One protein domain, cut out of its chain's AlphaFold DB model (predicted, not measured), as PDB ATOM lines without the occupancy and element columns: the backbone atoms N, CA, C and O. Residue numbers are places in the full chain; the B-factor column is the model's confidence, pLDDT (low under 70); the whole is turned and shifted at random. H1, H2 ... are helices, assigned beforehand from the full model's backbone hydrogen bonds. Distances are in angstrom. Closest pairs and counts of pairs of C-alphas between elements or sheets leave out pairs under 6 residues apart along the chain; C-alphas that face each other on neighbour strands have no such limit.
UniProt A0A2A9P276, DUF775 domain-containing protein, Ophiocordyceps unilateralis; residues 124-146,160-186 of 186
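This is residues 124 to 146 and 160 to 186 of the 186 residues of the protein "DUF775 domain-containing protein" of Ophiocordyceps unilateralis (UniProt A0A2A9P276). Two long helices, H1 and H2, lie side by side and run opposite ways, together making the long axis of the model. Past the end of H2 the last residues, 178 to 186, turn off to one side of this pair and hold the very short helix H3. The printed part has 50 residues with three named helices, in the order H1, H2, H3, and no named strand; its class is all helix. It is only just loose, close to compact, with a radius of gyration of the C-alphas of 11.9 A, and its elongated outline spans 33 by 21 by 18 A.

Start with H1, residues 127 to 145, and H2, residues 161 to 177. They touch, and their closest C-alphas, those of Val 128 and Leu 175, are 6.7 A apart. Their lines stand at a shallow tilt of 2 degrees, opposite ways, with centres 11.7 A apart. Go on to H3, residues 181 to 184: it is close to H2 but not clearly touching, the closest C-alphas being those of Leu 175 and Phe 181, 7.0 A apart. H1 and H3 are apart. In H2 every O i to N i+4 pair is within hydrogen-bond range, in H1 14 of 15 are, and H3 is too short for such a pair, but its one O i to N i+3 pair is within range.

Find C-alpha 127 at (5.564, -33.672, 186.919); from there H1 runs 27.8 A to C-alpha 145 at (0.610, -12.036, 203.666). H2 begins at C-alpha 161 and runs 24.7 A to C-alpha 177. The four residues of H3 end at C-alpha 184, at (17.177, -29.180, 182.616).

The two C-alphas farthest apart, those of Gln 124 and Ser 146, are 33.9 A apart. Look for the cut after Ser 146: residues 147 to 159 are not printed, and C-alphas 146 and 160 are 9.2 A apart across it. The link from H2 to H3 is tight, with three residues. The mean pLDDT of the printed part is 79.7, and residues 124 to 125, 146 and 185 to 186 are under 70.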
ATOM      1  N   GLN A 124       3.218 -42.251 189.015       55.44
ATOM      2  CA  GLN A 124       3.946 -41.153 189.626       55.44
ATOM      3  C   GLN A 124       3.119 -39.921 189.277       55.44
ATOM      4  O   GLN A 124       2.749 -39.791 188.097       55.44
ATOM      5  N   PRO A 125       2.711 -39.106 190.269       58.25
ATOM      6  CA  PRO A 125       1.987 -37.889 189.961       58.25
ATOM      7  C   PRO A 125       2.828 -37.200 188.903       58.25
ATOM      8  O   PRO A 125       4.023 -36.981 189.107       58.25
ATOM      9  N   THR A 126       2.240 -37.024 187.721       75.62
ATOM     10  CA  THR A 126       2.988 -36.503 186.587       75.62
ATOM     11  C   THR A 126       3.639 -35.207 187.045       75.62
ATOM     12  O   THR A 126       3.067 -34.495 187.875       75.62
ATOM     13  N   THR A 127       4.834 -34.896 186.548       79.75
ATOM     14  CA  THR A 127       5.564 -33.672 186.919       79.75
ATOM     15  C   THR A 127       4.651 -32.437 186.894       79.75
ATOM     16  O   THR A 127       4.763 -31.551 187.736       79.75
ATOM     17  N   VAL A 128       3.657 -32.448 185.999       78.81
ATOM     18  CA  VAL A 128       2.560 -31.482 185.914       78.81
ATOM     19  C   VAL A 128       1.723 -31.376 187.200       78.81
ATOM     20  O   VAL A 128       1.561 -30.277 187.720       78.81
ATOM     21  N   ILE A 129       1.208 -32.487 187.738       83.94
ATOM     22  CA  ILE A 129       0.399 -32.501 188.971       83.94
ATOM     23  C   ILE A 129       1.231 -32.048 190.176       83.94
ATOM     24  O   ILE A 129       0.735 -31.312 191.029       83.94
ATOM     25  N   LEU A 130       2.500 -32.459 190.241       83.44
ATOM     26  CA  LEU A 130       3.404 -32.055 191.317       83.44
ATOM     27  C   LEU A 130       3.684 -30.547 191.275       83.44
ATOM     28  O   LEU A 130       3.504 -29.865 192.284       83.44
ATOM     29  N   ALA A 131       4.041 -30.010 190.109       84.62
ATOM     30  CA  ALA A 131       4.285 -28.582 189.932       84.62
ATOM     31  C   ALA A 131       3.031 -27.744 190.222       84.62
ATOM     32  O   ALA A 131       3.111 -26.736 190.921       84.62
ATOM     33  N   GLN A 132       1.856 -28.189 189.769       83.56
ATOM     34  CA  GLN A 132       0.595 -27.500 190.042       83.56
ATOM     35  C   GLN A 132       0.284 -27.440 191.544       83.56
ATOM     36  O   GLN A 132      -0.190 -26.415 192.035       83.56
ATOM     37  N   ARG A 133       0.612 -28.499 192.294       86.38
ATOM     38  CA  ARG A 133       0.420 -28.541 193.748       86.38
ATOM     39  C   ARG A 133       1.402 -27.649 194.511       86.38
ATOM     40  O   ARG A 133       0.975 -26.971 195.438       86.38
ATOM     41  N   ILE A 134       2.672 -27.603 194.099       86.88
ATOM     42  CA  ILE A 134       3.679 -26.681 194.663       86.88
ATOM     43  C   ILE A 134       3.246 -25.224 194.462       86.88
ATOM     44  O   ILE A 134       3.335 -24.416 195.381       86.88
ATOM     45  N   ILE A 135       2.731 -24.889 193.275       86.38
ATOM     46  CA  ILE A 135       2.280 -23.526 192.970       86.38
ATOM     47  C   ILE A 135       1.043 -23.153 193.789       86.38
ATOM     48  O   ILE A 135       0.947 -22.025 194.266       86.38
ATOM     49  N   GLN A 136       0.110 -24.087 193.987       86.56
ATOM     50  CA  GLN A 136      -1.077 -23.847 194.808       86.56
ATOM     51  C   GLN A 136      -0.718 -23.572 196.277       86.56
ATOM     52  O   GLN A 136      -1.295 -22.674 196.887       86.56
ATOM     53  N   ASP A 137       0.256 -24.298 196.826       88.69
ATOM     54  CA  ASP A 137       0.770 -24.055 198.179       88.69
ATOM     55  C   ASP A 137       1.484 -22.696 198.281       88.69
ATOM     56  O   ASP A 137       1.194 -21.897 199.172       88.69
ATOM     57  N   ALA A 138       2.326 -22.367 197.295       85.75
ATOM     58  CA  ALA A 138       2.995 -21.068 197.214       85.75
ATOM     59  C   ALA A 138       2.003 -19.896 197.106       85.75
ATOM     60  O   ALA A 138       2.196 -18.864 197.746       85.75
ATOM     61  N   PHE A 139       0.918 -20.049 196.343       84.38
ATOM     62  CA  PHE A 139      -0.132 -19.034 196.254       84.38
ATOM     63  C   PHE A 139      -0.849 -18.846 197.595       84.38
ATOM     64  O   PHE A 139      -1.044 -17.711 198.022       84.38
ATOM     65  N   ASN A 140      -1.193 -19.937 198.289       85.06
ATOM     66  CA  ASN A 140      -1.798 -19.867 199.622       85.06
ATOM     67  C   ASN A 140      -0.867 -19.177 200.633       85.06
ATOM     68  O   ASN A 140      -1.324 -18.361 201.434       85.06
ATOM     69  N   PHE A 141       0.439 -19.454 200.564       82.69
ATOM     70  CA  PHE A 141       1.452 -18.783 201.375       82.69
ATOM     71  C   PHE A 141       1.511 -17.280 201.074       82.69
ATOM     72  O   PHE A 141       1.394 -16.474 201.992       82.69
ATOM     73  N   LEU A 142       1.609 -16.883 199.801       78.62
ATOM     74  CA  LEU A 142       1.646 -15.470 199.398       78.62
ATOM     75  C   LEU A 142       0.354 -14.721 199.758       78.62
ATOM     76  O   LEU A 142       0.404 -13.593 200.249       78.62
ATOM     77  N   ALA A 143      -0.804 -15.353 199.570       77.81
ATOM     78  CA  ALA A 143      -2.099 -14.786 199.930       77.81
ATOM     79  C   ALA A 143      -2.242 -14.573 201.447       77.81
ATOM     80  O   ALA A 143      -2.865 -13.594 201.857       77.81
ATOM     81  N   SER A 144      -1.612 -15.412 202.280       74.12
ATOM     82  CA  SER A 144      -1.567 -15.232 203.741       74.12
ATOM     83  C   SER A 144      -0.955 -13.882 204.158       74.12
ATOM     84  O   SER A 144      -1.402 -13.270 205.126       74.12
ATOM     85  N   PHE A 145       0.003 -13.348 203.389       71.12
ATOM     86  CA  PHE A 145       0.610 -12.036 203.666       71.12
ATOM     87  C   PHE A 145      -0.238 -10.851 203.180       71.12
ATOM     88  O   PHE A 145      -0.048  -9.727 203.644       71.12
ATOM     89  N   SER A 146      -1.203 -11.082 202.282       64.88
ATOM     90  CA  SER A 146      -2.001 -10.014 201.657       64.88
ATOM     91  C   SER A 146      -3.026  -9.352 202.585       64.88
ATOM     92  O   SER A 146      -3.475  -8.244 202.304       64.88
ATOM     93  N   PRO A 160       4.379  -8.514 194.602       73.56
ATOM     94  CA  PRO A 160       3.032  -8.118 194.236       73.56
ATOM     95  C   PRO A 160       2.295  -9.327 193.668       73.56
ATOM     96  O   PRO A 160       2.746  -9.924 192.688       73.56
ATOM     97  N   LEU A 161       1.153  -9.682 194.266       71.88
ATOM     98  CA  LEU A 161       0.389 -10.878 193.886       71.88
ATOM     99  C   LEU A 161       0.109 -10.936 192.376       71.88
ATOM    100  O   LEU A 161       0.138 -12.006 191.776       71.88
ATOM    101  N   LYS A 162      -0.068  -9.774 191.738       76.62
ATOM    102  CA  LYS A 162      -0.260  -9.648 190.288       76.62
ATOM    103  C   LYS A 162       0.941 -10.105 189.461       76.62
ATOM    104  O   LYS A 162       0.763 -10.818 188.480       76.62
ATOM    105  N   ALA A 163       2.158  -9.760 189.874       80.81
ATOM    106  CA  ALA A 163       3.367 -10.188 189.175       80.81
ATOM    107  C   ALA A 163       3.566 -11.710 189.280       80.81
ATOM    108  O   ALA A 163       3.995 -12.350 188.318       80.81
ATOM    109  N   PHE A 164       3.198 -12.293 190.425       83.56
ATOM    110  CA  PHE A 164       3.207 -13.740 190.619       83.56
ATOM    111  C   PHE A 164       2.155 -14.440 189.746       83.56
ATOM    112  O   PHE A 164       2.478 -15.421 189.078       83.56
ATOM    113  N   GLU A 165       0.925 -13.913 189.687       83.81
ATOM    114  CA  GLU A 165      -0.139 -14.418 188.806       83.81
ATOM    115  C   GLU A 165       0.309 -14.457 187.334       83.81
ATOM    116  O   GLU A 165       0.136 -15.471 186.651       83.81
ATOM    117  N   ASP A 166       0.921 -13.379 186.846       85.88
ATOM    118  CA  ASP A 166       1.388 -13.286 185.461       85.88
ATOM    119  C   ASP A 166       2.579 -14.206 185.171       85.88
ATOM    120  O   ASP A 166       2.672 -14.798 184.089       85.88
ATOM    121  N   TRP A 167       3.494 -14.356 186.130       87.75
ATOM    122  CA  TRP A 167       4.610 -15.289 186.018       87.75
ATOM    123  C   TRP A 167       4.129 -16.746 185.976       87.75
ATOM    124  O   TRP A 167       4.524 -17.492 185.074       87.75
ATOM    125  N   TRP A 168       3.231 -17.148 186.881       84.31
ATOM    126  CA  TRP A 168       2.762 -18.535 186.957       84.31
ATOM    127  C   TRP A 168       2.001 -18.948 185.688       84.31
ATOM    128  O   TRP A 168       2.182 -20.060 185.200       84.31
ATOM    129  N   ARG A 169       1.219 -18.040 185.083       87.12
ATOM    130  CA  ARG A 169       0.548 -18.295 183.794       87.12
ATOM    131  C   ARG A 169       1.545 -18.644 182.686       87.12
ATOM    132  O   ARG A 169       1.296 -19.541 181.879       87.12
ATOM    133  N   LYS A 170       2.691 -17.954 182.650       87.38
ATOM    134  CA  LYS A 170       3.774 -18.243 181.694       87.38
ATOM    135  C   LYS A 170       4.445 -19.579 182.012       87.38
ATOM    136  O   LYS A 170       4.731 -20.343 181.092       87.38
ATOM    137  N   PHE A 171       4.645 -19.880 183.292       86.25
ATOM    138  CA  PHE A 171       5.178 -21.160 183.752       86.25
ATOM    139  C   PHE A 171       4.266 -22.337 183.365       86.25
ATOM    140  O   PHE A 171       4.748 -23.320 182.808       86.25
ATOM    141  N   GLU A 172       2.947 -22.227 183.559       86.31
ATOM    142  CA  GLU A 172       1.979 -23.274 183.202       86.31
ATOM    143  C   GLU A 172       1.972 -23.557 181.691       86.31
ATOM    144  O   GLU A 172       1.966 -24.713 181.268       86.31
ATOM    145  N   SER A 173       2.029 -22.507 180.864       88.56
ATOM    146  CA  SER A 173       2.110 -22.648 179.405       88.56
ATOM    147  C   SER A 173       3.362 -23.420 178.968       88.56
ATOM    148  O   SER A 173       3.281 -24.285 178.089       88.56
ATOM    149  N   ARG A 174       4.509 -23.160 179.612       84.44
ATOM    150  CA  ARG A 174       5.766 -23.882 179.361       84.44
ATOM    151  C   ARG A 174       5.694 -25.324 179.846       84.44
ATOM    152  O   ARG A 174       6.038 -26.214 179.085       84.44
ATOM    153  N   LEU A 175       5.150 -25.553 181.036       86.00
ATOM    154  CA  LEU A 175       4.994 -26.879 181.626       86.00
ATOM    155  C   LEU A 175       4.065 -27.799 180.812       86.00
ATOM    156  O   LEU A 175       4.323 -28.994 180.707       86.00
ATOM    157  N   ARG A 176       2.986 -27.260 180.222       82.25
ATOM    158  CA  ARG A 176       2.100 -28.032 179.328       82.25
ATOM    159  C   ARG A 176       2.758 -28.375 177.995       82.25
ATOM    160  O   ARG A 176       2.439 -29.408 177.419       82.25
ATOM    161  N   SER A 177       3.620 -27.490 177.499       85.19
ATOM    162  CA  SER A 177       4.312 -27.676 176.219       85.19
ATOM    163  C   SER A 177       5.531 -28.589 176.358       85.19
ATOM    164  O   SER A 177       5.838 -29.332 175.432       85.19
ATOM    165  N   ASP A 178       6.206 -28.541 177.508       82.06
ATOM    166  CA  ASP A 178       7.398 -29.323 177.811       82.06
ATOM    167  C   ASP A 178       7.410 -29.754 179.296       82.06
ATOM    168  O   ASP A 178       7.779 -28.966 180.176       82.06
ATOM    169  N   PRO A 179       6.999 -30.999 179.606       78.00
ATOM    170  CA  PRO A 179       7.003 -31.510 180.976       78.00
ATOM    171  C   PRO A 179       8.416 -31.805 181.515       78.00
ATOM    172  O   PRO A 179       8.561 -32.032 182.716       78.00
ATOM    173  N   ASP A 180       9.442 -31.805 180.654       80.94
ATOM    174  CA  ASP A 180      10.844 -32.093 180.986       80.94
ATOM    175  C   ASP A 180      11.622 -30.828 181.387       80.94
ATOM    176  O   ASP A 180      12.694 -30.911 181.985       80.94
ATOM    177  N   PHE A 181      11.081 -29.633 181.114       82.69
ATOM    178  CA  PHE A 181      11.814 -28.367 181.245       82.69
ATOM    179  C   PHE A 181      12.394 -28.120 182.654       82.69
ATOM    180  O   PHE A 181      13.451 -27.503 182.787       82.69
ATOM    181  N   LEU A 182      11.733 -28.635 183.699       73.44
ATOM    182  CA  LEU A 182      12.194 -28.535 185.086       73.44
ATOM    183  C   LEU A 182      13.476 -29.334 185.345       73.44
ATOM    184  O   LEU A 182      14.282 -28.927 186.172       73.44
ATOM    185  N   GLN A 183      13.691 -30.441 184.631       74.69
ATOM    186  CA  GLN A 183      14.846 -31.322 184.829       74.69
ATOM    187  C   GLN A 183      16.136 -30.764 184.218       74.69
ATOM    188  O   GLN A 183      17.220 -31.200 184.579       74.69
ATOM    189  N   ARG A 184      16.029 -29.798 183.302       75.62
ATOM    190  CA  ARG A 184      17.177 -29.180 182.616       75.62
ATOM    191  C   ARG A 184      17.719 -27.943 183.329       75.62
ATOM    192  O   ARG A 184      18.781 -27.448 182.967       75.62
ATOM    193  N   GLN A 185      16.941 -27.389 184.254       63.91
ATOM    194  CA  GLN A 185      17.263 -26.180 185.022       63.91
ATOM    195  C   GLN A 185      17.829 -26.506 186.417       63.91
ATOM    196  O   GLN A 185      18.152 -25.582 187.162       63.91
ATOM    197  N   LEU A 186      17.913 -27.796 186.757       50.53
ATOM    198  CA  LEU A 186      18.475 -28.364 187.986       50.53
ATOM    199  C   LEU A 186      19.870 -28.926 187.705       50.53
ATOM    200  O   LEU A 186      20.743 -28.747 188.580       50.53
TER     201      LEU A 186